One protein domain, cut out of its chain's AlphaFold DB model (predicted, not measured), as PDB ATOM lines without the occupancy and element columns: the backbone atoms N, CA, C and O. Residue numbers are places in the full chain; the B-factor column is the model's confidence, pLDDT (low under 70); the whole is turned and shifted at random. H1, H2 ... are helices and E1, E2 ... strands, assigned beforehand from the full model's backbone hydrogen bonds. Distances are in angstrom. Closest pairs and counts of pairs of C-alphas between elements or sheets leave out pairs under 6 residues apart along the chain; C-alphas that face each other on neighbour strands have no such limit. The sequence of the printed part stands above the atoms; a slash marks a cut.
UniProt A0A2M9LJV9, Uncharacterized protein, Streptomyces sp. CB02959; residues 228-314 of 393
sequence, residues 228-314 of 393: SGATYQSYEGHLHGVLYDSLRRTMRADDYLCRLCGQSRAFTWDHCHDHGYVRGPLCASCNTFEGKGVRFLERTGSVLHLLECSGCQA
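AT A GLANCE: This is residues 228 to 314 of the 393 residues of an uncharacterized protein of Streptomyces sp. CB02959 (UniProt A0A2M9LJV9). With little regular structure, the domain has a small hairpin, E1 and E2, in its middle; the unnamed residues 228 to 267 wind round it. Four short helices follow, H2 and H4 farthest out. The 87 printed residues, under half in named elements, run E1 E2 H1 H2 H3 H4, mixed, with an antiparallel sheet. The whole is compact, radius of gyration of the C-alphas 12.1 A, spans 33 by 29 by 18 A.

HOW THE PARTS SIT: E1, residues 268 to 271, and E2, residues 278 to 282, are antiparallel at 147 degrees; N 270 and O 280, 2.8 A apart, are within hydrogen-bond range. The closest C-alphas of E1 and H1, residues 284 to 290, are Asp 270 and Asn 287, 7.1 A. H1 and H2, residues 294 to 297, only just touch, with 3 pairs of C-alphas within 8 A, and only at the corner; the closest are Glu 290 and Phe 296, 5.4 A. The closest C-alphas of E2 and H3, residues 302 to 306, are Arg 279 and His 305, 6.6 A. H3 and H4, residues 310 to 314, are close but not clearly touching, C-alphas Leu 306 and Cys 312 at 7.6 A. In H1, H3 and H4 every O i to N i+4 pair is within range; H2 is too short.

IN THESE COORDINATES: E1 begins at C-alpha 268 (-46.721, 51.529, -8.836); H4 ends at C-alpha 314 (-43.766, 27.437, -8.024). E2 measures 10.8 A and H1 10.0 A.

THE WHOLE: The C-alphas farthest apart, Ala 230 and Ala 314, are 34.4 A apart. The printed part has no cut, and no printed residue is under 70 in pLDDT.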
ATOM      1  N   SER A 228     -48.989  58.461 -23.121       91.75
ATOM      2  CA  SER A 228     -48.566  58.369 -21.725       91.75
ATOM      3  C   SER A 228     -47.265  57.586 -21.567       91.75
ATOM      4  O   SER A 228     -46.521  57.897 -20.641       91.75
ATOM      5  N   GLY A 229     -47.021  56.561 -22.386       90.69
ATOM      6  CA  GLY A 229     -45.838  55.703 -22.288       90.69
ATOM      7  C   GLY A 229     -44.698  56.035 -23.245       90.69
ATOM      8  O   GLY A 229     -43.645  55.429 -23.117       90.69
ATOM      9  N   ALA A 230     -44.874  56.978 -24.174       90.44
ATOM     10  CA  ALA A 230     -43.986  57.177 -25.326       90.44
ATOM     11  C   ALA A 230     -42.482  57.299 -25.005       90.44
ATOM     12  O   ALA A 230     -41.654  56.968 -25.847       90.44
ATOM     13  N   THR A 231     -42.121  57.771 -23.810       89.31
ATOM     14  CA  THR A 231     -40.728  57.987 -23.385       89.31
ATOM     15  C   THR A 231     -40.237  56.988 -22.335       89.31
ATOM     16  O   THR A 231     -39.170  57.195 -21.764       89.31
ATOM     17  N   TYR A 232     -41.022  55.961 -22.008       91.94
ATOM     18  CA  TYR A 232     -40.712  55.015 -20.935       91.94
ATOM     19  C   TYR A 232     -40.263  53.674 -21.503       91.94
ATOM     20  O   TYR A 232     -40.756  53.217 -22.531       91.94
ATOM     21  N   GLN A 233     -39.318  53.038 -20.816       92.88
ATOM     22  CA  GLN A 233     -38.750  51.762 -21.240       92.88
ATOM     23  C   GLN A 233     -39.639  50.580 -20.835       92.88
ATOM     24  O   GLN A 233     -40.354  50.629 -19.830       92.88
ATOM     25  N   SER A 234     -39.562  49.486 -21.591       93.81
ATOM     26  CA  SER A 234     -40.152  48.207 -21.193       93.81
ATOM     27  C   SER A 234     -39.511  47.680 -19.907       93.81
ATOM     28  O   SER A 234     -38.339  47.924 -19.622       93.81
ATOM     29  N   TYR A 235     -40.298  46.976 -19.095       93.75
ATOM     30  CA  TYR A 235     -39.796  46.314 -17.896       93.75
ATOM     31  C   TYR A 235     -39.353  44.884 -18.216       93.75
ATOM     32  O   TYR A 235     -40.182  44.039 -18.551       93.75
ATOM     33  N   GLU A 236     -38.059  44.622 -18.034       92.00
ATOM     34  CA  GLU A 236     -37.405  43.348 -18.379       92.00
ATOM     35  C   GLU A 236     -37.386  42.312 -17.237       92.00
ATOM     36  O   GLU A 236     -36.668  41.320 -17.304       92.00
ATOM     37  N   GLY A 237     -38.139  42.520 -16.149       91.50
ATOM     38  CA  GLY A 237     -38.260  41.497 -15.098       91.50
ATOM     39  C   GLY A 237     -37.132  41.461 -14.058       91.50
ATOM     40  O   GLY A 237     -37.063  40.514 -13.285       91.50
ATOM     41  N   HIS A 238     -36.275  42.480 -13.971       92.56
ATOM     42  CA  HIS A 238     -35.113  42.482 -13.062       92.56
ATOM     43  C   HIS A 238     -35.450  42.436 -11.554       92.56
ATOM     44  O   HIS A 238     -34.554  42.206 -10.746       92.56
ATOM     45  N   LEU A 239     -36.714  42.646 -11.157       94.06
ATOM     46  CA  LEU A 239     -37.197  42.465  -9.777       94.06
ATOM     47  C   LEU A 239     -37.966  41.148  -9.574       94.06
ATOM     48  O   LEU A 239     -38.637  40.986  -8.555       94.06
ATOM     49  N   HIS A 240     -37.915  40.209 -10.521       91.25
ATOM     50  CA  HIS A 240     -38.559  38.909 -10.351       91.25
ATOM     51  C   HIS A 240     -37.989  38.179  -9.121       91.25
ATOM     52  O   HIS A 240     -36.776  38.110  -8.931       91.25
ATOM     53  N   GLY A 241     -38.873  37.669  -8.259       93.06
ATOM     54  CA  GLY A 241     -38.494  37.022  -6.997       93.06
ATOM     55  C   GLY A 241     -38.039  37.974  -5.882       93.06
ATOM     56  O   GLY A 241     -37.704  37.517  -4.791       93.06
ATOM     57  N   VAL A 242     -38.053  39.292  -6.103       96.06
ATOM     58  CA  VAL A 242     -37.732  40.282  -5.064       96.06
ATOM     59  C   VAL A 242     -38.967  40.552  -4.205       96.06
ATOM     60  O   VAL A 242     -40.069  40.731  -4.724       96.06
ATOM     61  N   LEU A 243     -38.795  40.587  -2.880       96.69
ATOM     62  CA  LEU A 243     -39.849  41.003  -1.950       96.69
ATOM     63  C   LEU A 243     -40.129  42.503  -2.095       96.69
ATOM     64  O   LEU A 243     -39.211  43.315  -2.067       96.69
ATOM     65  N   TYR A 244     -41.398  42.877  -2.193       95.31
ATOM     66  CA  TYR A 244     -41.829  44.267  -2.318       95.31
ATOM     67  C   TYR A 244     -41.300  45.152  -1.177       95.31
ATOM     68  O   TYR A 244     -40.810  46.253  -1.419       95.31
ATOM     69  N   ASP A 245     -41.305  44.637   0.054       94.31
ATOM     70  CA  ASP A 245     -40.850  45.375   1.239       94.31
ATOM     71  C   ASP A 245     -39.335  45.637   1.264       94.31
ATOM     72  O   ASP A 245     -38.867  46.492   2.017       94.31
ATOM     73  N   SER A 246     -38.549  44.939   0.435       94.69
ATOM     74  CA  SER A 246     -37.104  45.172   0.324       94.69
ATOM     75  C   SER A 246     -36.740  46.227  -0.725       94.69
ATOM     76  O   SER A 246     -35.568  46.606  -0.843       94.69
ATOM     77  N   LEU A 247     -37.722  46.737  -1.480       93.50
ATOM     78  CA  LEU A 247     -37.485  47.738  -2.510       93.50
ATOM     79  C   LEU A 247     -36.995  49.056  -1.905       93.50
ATOM     80  O   LEU A 247     -37.584  49.641  -0.994       93.50
ATOM     81  N   ARG A 248     -35.906  49.576  -2.473       90.12
ATOM     82  CA  ARG A 248     -35.374  50.888  -2.100       90.12
ATOM     83  C   ARG A 248     -36.249  51.983  -2.698       90.12
ATOM     84  O   ARG A 248     -36.678  51.882  -3.843       90.12
ATOM     85  N   ARG A 249     -36.395  53.106  -1.989       82.75
ATOM     86  CA  ARG A 249     -37.135  54.292  -2.480       82.75
ATOM     87  C   ARG A 249     -36.610  54.861  -3.807       82.75
ATOM     88  O   ARG A 249     -37.336  55.579  -4.481       82.75
ATOM     89  N   THR A 250     -35.362  54.567  -4.170       87.44
ATOM     90  CA  THR A 250     -34.756  54.970  -5.447       87.44
ATOM     91  C   THR A 250     -35.244  54.141  -6.636       87.44
ATOM     92  O   THR A 250     -35.055  54.563  -7.769       87.44
ATOM     93  N   MET A 251     -35.865  52.979  -6.406       88.94
ATOM     94  CA  MET A 251     -36.410  52.119  -7.457       88.94
ATOM     95  C   MET A 251     -37.818  52.578  -7.811       88.94
ATOM     96  O   MET A 251     -38.797  52.217  -7.152       88.94
ATOM     97  N   ARG A 252     -37.936  53.393  -8.855       90.88
ATOM     98  CA  ARG A 252     -39.219  53.976  -9.223       90.88
ATOM     99  C   ARG A 252     -39.905  53.153 -10.306       90.88
ATOM    100  O   ARG A 252     -39.339  52.884 -11.359       90.88
ATOM    101  N   ALA A 253     -41.159  52.778 -10.065       93.94
ATOM    102  CA  ALA A 253     -41.972  52.107 -11.079       93.94
ATOM    103  C   ALA A 253     -42.224  53.017 -12.287       93.94
ATOM    104  O   ALA A 253     -42.354  52.545 -13.409       93.94
ATOM    105  N   ASP A 254     -42.276  54.328 -12.053       92.00
ATOM    106  CA  ASP A 254     -42.646  55.332 -13.042       92.00
ATOM    107  C   ASP A 254     -41.523  55.699 -14.027       92.00
ATOM    108  O   ASP A 254     -41.702  56.648 -14.799       92.00
ATOM    109  N   ASP A 255     -40.436  54.919 -14.019       92.56
ATOM    110  CA  ASP A 255     -39.390  54.842 -15.047       92.56
ATOM    111  C   ASP A 255     -39.745  53.841 -16.168       92.56
ATOM    112  O   ASP A 255     -39.107  53.842 -17.221       92.56
ATOM    113  N   TYR A 256     -40.773  53.006 -15.973       96.00
ATOM    114  CA  TYR A 256     -41.130  51.905 -16.871       96.00
ATOM    115  C   TYR A 256     -42.532  52.044 -17.478       96.00
ATOM    116  O   TYR A 256     -43.421  52.731 -16.961       96.00
ATOM    117  N   LEU A 257     -42.749  51.318 -18.572       96.56
ATOM    118  CA  LEU A 257     -44.068  50.995 -19.097       96.56
ATOM    119  C   LEU A 257     -44.788  50.007 -18.178       96.56
ATOM    120  O   LEU A 257     -44.192  49.122 -17.565       96.56
ATOM    121  N   CYS A 258     -46.108  50.137 -18.123       95.25
ATOM    122  CA  CYS A 258     -46.987  49.182 -17.470       95.25
ATOM    123  C   CYS A 258     -46.799  47.793 -18.084       95.25
ATOM    124  O   CYS A 258     -47.087  47.595 -19.263       95.25
ATOM    125  N   ARG A 259     -46.412  46.819 -17.263       94.62
ATOM    126  CA  ARG A 259     -46.182  45.435 -17.683       94.62
ATOM    127  C   ARG A 259     -47.424  44.775 -18.281       94.62
ATOM    128  O   ARG A 259     -47.293  43.953 -19.178       94.62
ATOM    129  N   LEU A 260     -48.614  45.157 -17.815       92.69
ATOM    130  CA  LEU A 260     -49.865  44.542 -18.256       92.69
ATOM    131  C   LEU A 260     -50.406  45.117 -19.573       92.69
ATOM    132  O   LEU A 260     -50.890  44.361 -20.404       92.69
ATOM    133  N   CYS A 261     -50.393  46.442 -19.765       92.38
ATOM    134  CA  CYS A 261     -50.905  47.037 -21.009       92.38
ATOM    135  C   CYS A 261     -49.819  47.352 -22.041       92.38
ATOM    136  O   CYS A 261     -50.164  47.619 -23.185       92.38
ATOM    137  N   GLY A 262     -48.545  47.398 -21.644       92.94
ATOM    138  CA  GLY A 262     -47.408  47.718 -22.512       92.94
ATOM    139  C   GLY A 262     -47.400  49.137 -23.084       92.94
ATOM    140  O   GLY A 262     -46.521  49.467 -23.865       92.94
ATOM    141  N   GLN A 263     -48.379  49.974 -22.733       92.50
ATOM    142  CA  GLN A 263     -48.607  51.249 -23.413       92.50
ATOM    143  C   GLN A 263     -48.490  52.452 -22.493       92.50
ATOM    144  O   GLN A 263     -47.966  53.465 -22.912       92.50
ATOM    145  N   SER A 264     -48.990  52.380 -21.259       93.00
ATOM    146  CA  SER A 264     -49.003  53.527 -20.343       93.00
ATOM    147  C   SER A 264     -47.779  53.551 -19.440       93.00
ATOM    148  O   SER A 264     -47.287  52.494 -19.052       93.00
ATOM    149  N   ARG A 265     -47.387  54.745 -18.986       94.25
ATOM    150  CA  ARG A 265     -46.443  54.903 -17.873       94.25
ATOM    151  C   ARG A 265     -46.936  54.148 -16.638       94.25
ATOM    152  O   ARG A 265     -48.108  54.269 -16.257       94.25
ATOM    153  N   ALA A 266     -46.057  53.388 -16.000       95.00
ATOM    154  CA  ALA A 266     -46.369  52.767 -14.727       95.00
ATOM    155  C   ALA A 266     -46.434  53.797 -13.586       95.00
ATOM    156  O   ALA A 266     -45.865  54.882 -13.639       95.00
ATOM    157  N   PHE A 267     -47.201  53.463 -12.557       91.94
ATOM    158  CA  PHE A 267     -47.436  54.307 -11.388       91.94
ATOM    159  C   PHE A 267     -46.974  53.628 -10.098       91.94
ATOM    160  O   PHE A 267     -46.550  54.307  -9.170       91.94
ATOM    161  N   THR A 268     -47.053  52.299 -10.035       93.94
ATOM    162  CA  THR A 268     -46.721  51.529  -8.836       93.94
ATOM    163  C   THR A 268     -46.041  50.221  -9.199       93.94
ATOM    164  O   THR A 268     -46.280  49.675 -10.278       93.94
ATOM    165  N   TRP A 269     -45.225  49.710  -8.280       96.31
ATOM    166  CA  TRP A 269     -44.824  48.310  -8.285       96.31
ATOM    167  C   TRP A 269     -45.988  47.488  -7.749       96.31
ATOM    168  O   TRP A 269     -46.462  47.715  -6.636       96.31
ATOM    169  N   ASP A 270     -46.481  46.574  -8.565       95.56
ATOM    170  CA  ASP A 270     -47.495  45.619  -8.166       95.56
ATOM    171  C   ASP A 270     -46.838  44.367  -7.573       95.56
ATOM    172  O   ASP A 270     -45.758  43.949  -8.004       95.56
ATOM    173  N   HIS A 271     -47.485  43.770  -6.575       95.31
ATOM    174  CA  HIS A 271     -46.954  42.627  -5.840       95.31
ATOM    175  C   HIS A 271     -48.054  41.639  -5.444       95.31
ATOM    176  O   HIS A 271     -49.251  41.946  -5.430       95.31
ATOM    177  N   CYS A 272     -47.645  40.408  -5.148       94.81
ATOM    178  CA  CYS A 272     -48.533  39.397  -4.600       94.81
ATOM    179  C   CYS A 272     -48.760  39.662  -3.109       94.81
ATOM    180  O   CYS A 272     -47.799  39.714  -2.350       94.81
ATOM    181  N   HIS A 273     -50.013  39.771  -2.670       92.69
ATOM    182  CA  HIS A 273     -50.319  39.971  -1.249       92.69
ATOM    183  C   HIS A 273     -50.163  38.684  -0.417       92.69
ATOM    184  O   HIS A 273     -50.055  38.762   0.800       92.69
ATOM    185  N   ASP A 274     -50.116  37.515  -1.062       95.00
ATOM    186  CA  ASP A 274     -49.945  36.227  -0.377       95.00
ATOM    187  C   ASP A 274     -48.465  35.889  -0.140       95.00
ATOM    188  O   ASP A 274     -48.123  35.235   0.843       95.00
ATOM    189  N   HIS A 275     -47.579  36.298  -1.055       95.94
ATOM    190  CA  HIS A 275     -46.150  35.947  -1.014       95.94
ATOM    191  C   HIS A 275     -45.214  37.145  -0.867       95.94
ATOM    192  O   HIS A 275     -44.026  36.951  -0.638       95.94
ATOM    193  N   GLY A 276     -45.706  38.367  -1.065       95.75
ATOM    194  CA  GLY A 276     -44.915  39.596  -1.000       95.75
ATOM    195  C   GLY A 276     -44.027  39.871  -2.218       95.75
ATOM    196  O   GLY A 276     -43.418  40.935  -2.280       95.75
ATOM    197  N   TYR A 277     -43.932  38.965  -3.198       97.38
ATOM    198  CA  TYR A 277     -43.056  39.157  -4.362       97.38
ATOM    199  C   TYR A 277     -43.592  40.185  -5.361       97.38
ATOM    200  O   TYR A 277     -44.791  40.213  -5.662       97.38
ATOM    201  N   VAL A 278     -42.683  40.985  -5.916       96.69
ATOM    202  CA  VAL A 278     -42.954  41.930  -7.005       96.69
ATOM    203  C   VAL A 278     -43.355  41.166  -8.268       96.69
ATOM    204  O   VAL A 278     -42.652  40.258  -8.704       96.69
ATOM    205  N   ARG A 279     -44.478  41.564  -8.874       95.88
ATOM    206  CA  ARG A 279     -44.960  41.048 -10.168       95.88
ATOM    207  C   ARG A 279     -44.532  41.939 -11.336       95.88
ATOM    208  O   ARG A 279     -44.351  41.471 -12.451       95.88
ATOM    209  N   GLY A 280     -44.348  43.232 -11.078       96.00
ATOM    210  CA  GLY A 280     -43.866  44.201 -12.059       96.00
ATOM    211  C   GLY A 280     -44.541  45.566 -11.926       96.00
ATOM    212  O   GLY A 280     -45.390  45.762 -11.056       96.00
ATOM    213  N   PRO A 281     -44.171  46.540 -12.766       96.94
ATOM    214  CA  PRO A 281     -44.707  47.889 -12.695       96.94
ATOM    215  C   PRO A 281     -46.060  47.970 -13.419       96.94
ATOM    216  O   PRO A 281     -46.189  47.530 -14.561       96.94
ATOM    217  N   LEU A 282     -47.080  48.556 -12.788       95.44
ATOM    218  CA  LEU A 282     -48.416  48.746 -13.370       95.44
ATOM    219  C   LEU A 282     -48.812  50.223 -13.421       95.44
ATOM    220  O   LEU A 282     -48.512  51.000 -12.513       95.44
ATOM    221  N   CYS A 283     -49.548  50.621 -14.463       93.00
ATOM    222  CA  CYS A 283     -50.228  51.918 -14.478       93.00
ATOM    223  C   CYS A 283     -51.409  51.923 -13.495       93.00
ATOM    224  O   CYS A 283     -51.980  50.874 -13.190       93.00
ATOM    225  N   ALA A 284     -51.823  53.112 -13.044       88.50
ATOM    226  CA  ALA A 284     -52.907  53.263 -12.068       88.50
ATOM    227  C   ALA A 284     -54.200  52.543 -12.499       88.50
ATOM    228  O   ALA A 284     -54.820  51.859 -11.694       88.50
ATOM    229  N   SER A 285     -54.567  52.620 -13.783       87.62
ATOM    230  CA  SER A 285     -55.764  51.944 -14.297       87.62
ATOM    231  C   SER A 285     -55.668  50.420 -14.216       87.62
ATOM    232  O   SER A 285     -56.649  49.784 -13.842       87.62
ATOM    233  N   CYS A 286     -54.526  49.829 -14.584       90.75
ATOM    234  CA  CYS A 286     -54.342  48.377 -14.526       90.75
ATOM    235  C   CYS A 286     -54.300  47.892 -13.073       90.75
ATOM    236  O   CYS A 286     -54.950  46.905 -12.752       90.75
ATOM    237  N   ASN A 287     -53.619  48.632 -12.195       90.88
ATOM    238  CA  ASN A 287     -53.535  48.317 -10.771       90.88
ATOM    239  C   ASN A 287     -54.904  48.387 -10.074       90.88
ATOM    240  O   ASN A 287     -55.288  47.484  -9.344       90.88
ATOM    241  N   THR A 288     -55.696  49.434 -10.330       86.75
ATOM    242  CA  THR A 288     -57.062  49.520  -9.788       86.75
ATOM    243  C   THR A 288     -57.977  48.440 -10.364       86.75
ATOM    244  O   THR A 288     -58.869  47.969  -9.667       86.75
ATOM    245  N   PHE A 289     -57.791  48.055 -11.630       85.50
ATOM    246  CA  PHE A 289     -58.583  46.994 -12.252       85.50
ATOM    247  C   PHE A 289     -58.278  45.613 -11.656       85.50
ATOM    248  O   PHE A 289     -59.200  44.825 -11.490       85.50
ATOM    249  N   GLU A 290     -57.028  45.354 -11.272       85.81
ATOM    250  CA  GLU A 290     -56.626  44.160 -10.517       85.81
ATOM    251  C   GLU A 290     -57.410  44.025  -9.205       85.81
ATOM    252  O   GLU A 290     -58.002  42.980  -8.937       85.81
ATOM    253  N   GLY A 291     -57.566  45.134  -8.477       77.69
ATOM    254  CA  GLY A 291     -58.385  45.187  -7.265       77.69
ATOM    255  C   GLY A 291     -59.883  44.911  -7.473       77.69
ATOM    256  O   GLY A 291     -60.604  44.775  -6.488       77.69
ATOM    257  N   LYS A 292     -60.382  44.810  -8.718       73.31
ATOM    258  CA  LYS A 292     -61.787  44.465  -9.017       73.31
ATOM    259  C   LYS A 292     -62.062  42.954  -9.048       73.31
ATOM    260  O   LYS A 292     -63.169  42.561  -9.418       73.31
ATOM    261  N   GLY A 293     -61.095  42.111  -8.677       76.19
ATOM    262  CA  GLY A 293     -61.298  40.668  -8.515       76.19
ATOM    263  C   GLY A 293     -61.620  39.970  -9.838       76.19
ATOM    264  O   GLY A 293     -60.812  39.993 -10.759       76.19
ATOM    265  N   VAL A 294     -62.807  39.367  -9.946       71.25
ATOM    266  CA  VAL A 294     -63.269  38.507 -11.063       71.25
ATOM    267  C   VAL A 294     -62.922  39.033 -12.443       71.25
ATOM    268  O   VAL A 294     -62.302  38.340 -13.245       71.25
ATOM    269  N   ARG A 295     -63.289  40.290 -12.706       79.25
ATOM    270  CA  ARG A 295     -63.141  40.915 -14.026       79.25
ATOM    271  C   ARG A 295     -61.681  41.024 -14.456       79.25
ATOM    272  O   ARG A 295     -61.399  41.222 -15.633       79.25
ATOM    273  N   PHE A 296     -60.749  40.918 -13.510       86.81
ATOM    274  CA  PHE A 296     -59.333  40.882 -13.814       86.81
ATOM    275  C   PHE A 296     -58.946  39.604 -14.556       86.81
ATOM    276  O   PHE A 296     -58.212  39.695 -15.536       86.81
ATOM    277  N   LEU A 297     -59.460  38.436 -14.154       89.00
ATOM    278  CA  LEU A 297     -59.092  37.143 -14.749       89.00
ATOM    279  C   LEU A 297     -59.508  37.023 -16.224       89.00
ATOM    280  O   LEU A 297     -58.857  36.318 -16.985       89.00
ATOM    281  N   GLU A 298     -60.540  37.757 -16.637       85.31
ATOM    282  CA  GLU A 298     -61.024  37.807 -18.025       85.31
ATOM    283  C   GLU A 298     -60.136  38.666 -18.941       85.31
ATOM    284  O   GLU A 298     -60.242  38.608 -20.165       85.31
ATOM    285  N   ARG A 299     -59.263  39.504 -18.370       87.44
ATOM    286  CA  ARG A 299     -58.407  40.403 -19.144       87.44
ATOM    287  C   ARG A 299     -57.205  39.656 -19.712       87.44
ATOM    288  O   ARG A 299     -56.445  39.028 -18.983       87.44
ATOM    289  N   THR A 300     -56.945  39.841 -21.003       86.62
ATOM    290  CA  THR A 300     -55.754  39.302 -21.669       86.62
ATOM    291  C   THR A 300     -54.468  39.644 -20.908       86.62
ATOM    292  O   THR A 300     -54.241  40.795 -20.526       86.62
ATOM    293  N   GLY A 301     -53.634  38.629 -20.672       89.62
ATOM    294  CA  GLY A 301     -52.350  38.753 -19.976       89.62
ATOM    295  C   GLY A 301     -52.432  38.886 -18.451       89.62
ATOM    296  O   GLY A 301     -51.392  38.852 -17.796       89.62
ATOM    297  N   SER A 302     -53.625  38.992 -17.854       92.00
ATOM    298  CA  SER A 302     -53.775  39.188 -16.406       92.00
ATOM    299  C   SER A 302     -53.299  37.985 -15.597       92.00
ATOM    300  O   SER A 302     -52.532  38.149 -14.654       92.00
ATOM    301  N   VAL A 303     -53.681  36.772 -16.005       92.88
ATOM    302  CA  VAL A 303     -53.266  35.526 -15.351       92.88
ATOM    303  C   VAL A 303     -51.753  35.352 -15.441       92.88
ATOM    304  O   VAL A 303     -51.115  35.038 -14.443       92.88
ATOM    305  N   LEU A 304     -51.158  35.638 -16.605       92.88
ATOM    306  CA  LEU A 304     -49.703  35.610 -16.776       92.88
ATOM    307  C   LEU A 304     -49.014  36.607 -15.840       92.88
ATOM    308  O   LEU A 304     -48.033  36.254 -15.198       92.88
ATOM    309  N   HIS A 305     -49.569  37.812 -15.698       94.06
ATOM    310  CA  HIS A 305     -49.076  38.812 -14.753       94.06
ATOM    311  C   HIS A 305     -49.186  38.346 -13.291       94.06
ATOM    312  O   HIS A 305     -48.256  38.546 -12.515       94.06
ATOM    313  N   LEU A 306     -50.276  37.673 -12.894       94.38
ATOM    314  CA  LEU A 306     -50.387  37.071 -11.554       94.38
ATOM    315  C   LEU A 306     -49.278  36.035 -11.302       94.38
ATOM    316  O   LEU A 306     -48.756  35.954 -10.188       94.38
ATOM    317  N   LEU A 307     -48.913  35.279 -12.340       94.50
ATOM    318  CA  LEU A 307     -47.880  34.243 -12.310       94.50
ATOM    319  C   LEU A 307     -46.446  34.791 -12.391       94.50
ATOM    320  O   LEU A 307     -45.511  34.015 -12.235       94.50
ATOM    321  N   GLU A 308     -46.250  36.106 -12.542       94.62
ATOM    322  CA  GLU A 308     -44.935  36.742 -12.338       94.62
ATOM    323  C   GLU A 308     -44.497  36.664 -10.859       94.62
ATOM    324  O   GLU A 308     -43.333  36.874 -10.533       94.62
ATOM    325  N   CYS A 309     -45.408  36.329  -9.936       95.81
ATOM    326  CA  CYS A 309     -45.050  35.985  -8.564       95.81
ATOM    327  C   CYS A 309     -44.408  34.590  -8.505       95.81
ATOM    328  O   CYS A 309     -45.094  33.579  -8.685       95.81
ATOM    329  N   SER A 310     -43.128  34.519  -8.129       93.69
ATOM    330  CA  SER A 310     -42.380  33.256  -8.040       93.69
ATOM    331  C   SER A 310     -43.024  32.237  -7.083       93.69
ATOM    332  O   SER A 310     -42.999  31.036  -7.343       93.69
ATOM    333  N   GLY A 311     -43.668  32.696  -6.002       95.06
ATOM    334  CA  GLY A 311     -44.392  31.827  -5.064       95.06
ATOM    335  C   GLY A 311     -45.662  31.201  -5.656       95.06
ATOM    336  O   GLY A 311     -45.926  30.016  -5.442       95.06
ATOM    337  N   CYS A 312     -46.434  31.974  -6.425       95.62
ATOM    338  CA  CYS A 312     -47.612  31.483  -7.145       95.62
ATOM    339  C   CYS A 312     -47.210  30.505  -8.250       95.62
ATOM    340  O   CYS A 312     -47.783  29.421  -8.356       95.62
ATOM    341  N   GLN A 313     -46.185  30.865  -9.024       93.94
ATOM    342  CA  GLN A 313     -45.670  30.049 -10.115       93.94
ATOM    343  C   GLN A 313     -45.168  28.688  -9.620       93.94
ATOM    344  O   GLN A 313     -45.594  27.659 -10.140       93.94
ATOM    345  N   ALA A 314     -44.328  28.670  -8.578       93.69
ATOM    346  CA  ALA A 314     -43.766  27.437  -8.024       93.69
ATOM    347  C   ALA A 314     -44.844  26.479  -7.494       93.69
ATOM    348  O   ALA A 314     -44.708  25.263  -7.602       93.69
TER     349      ALA A 314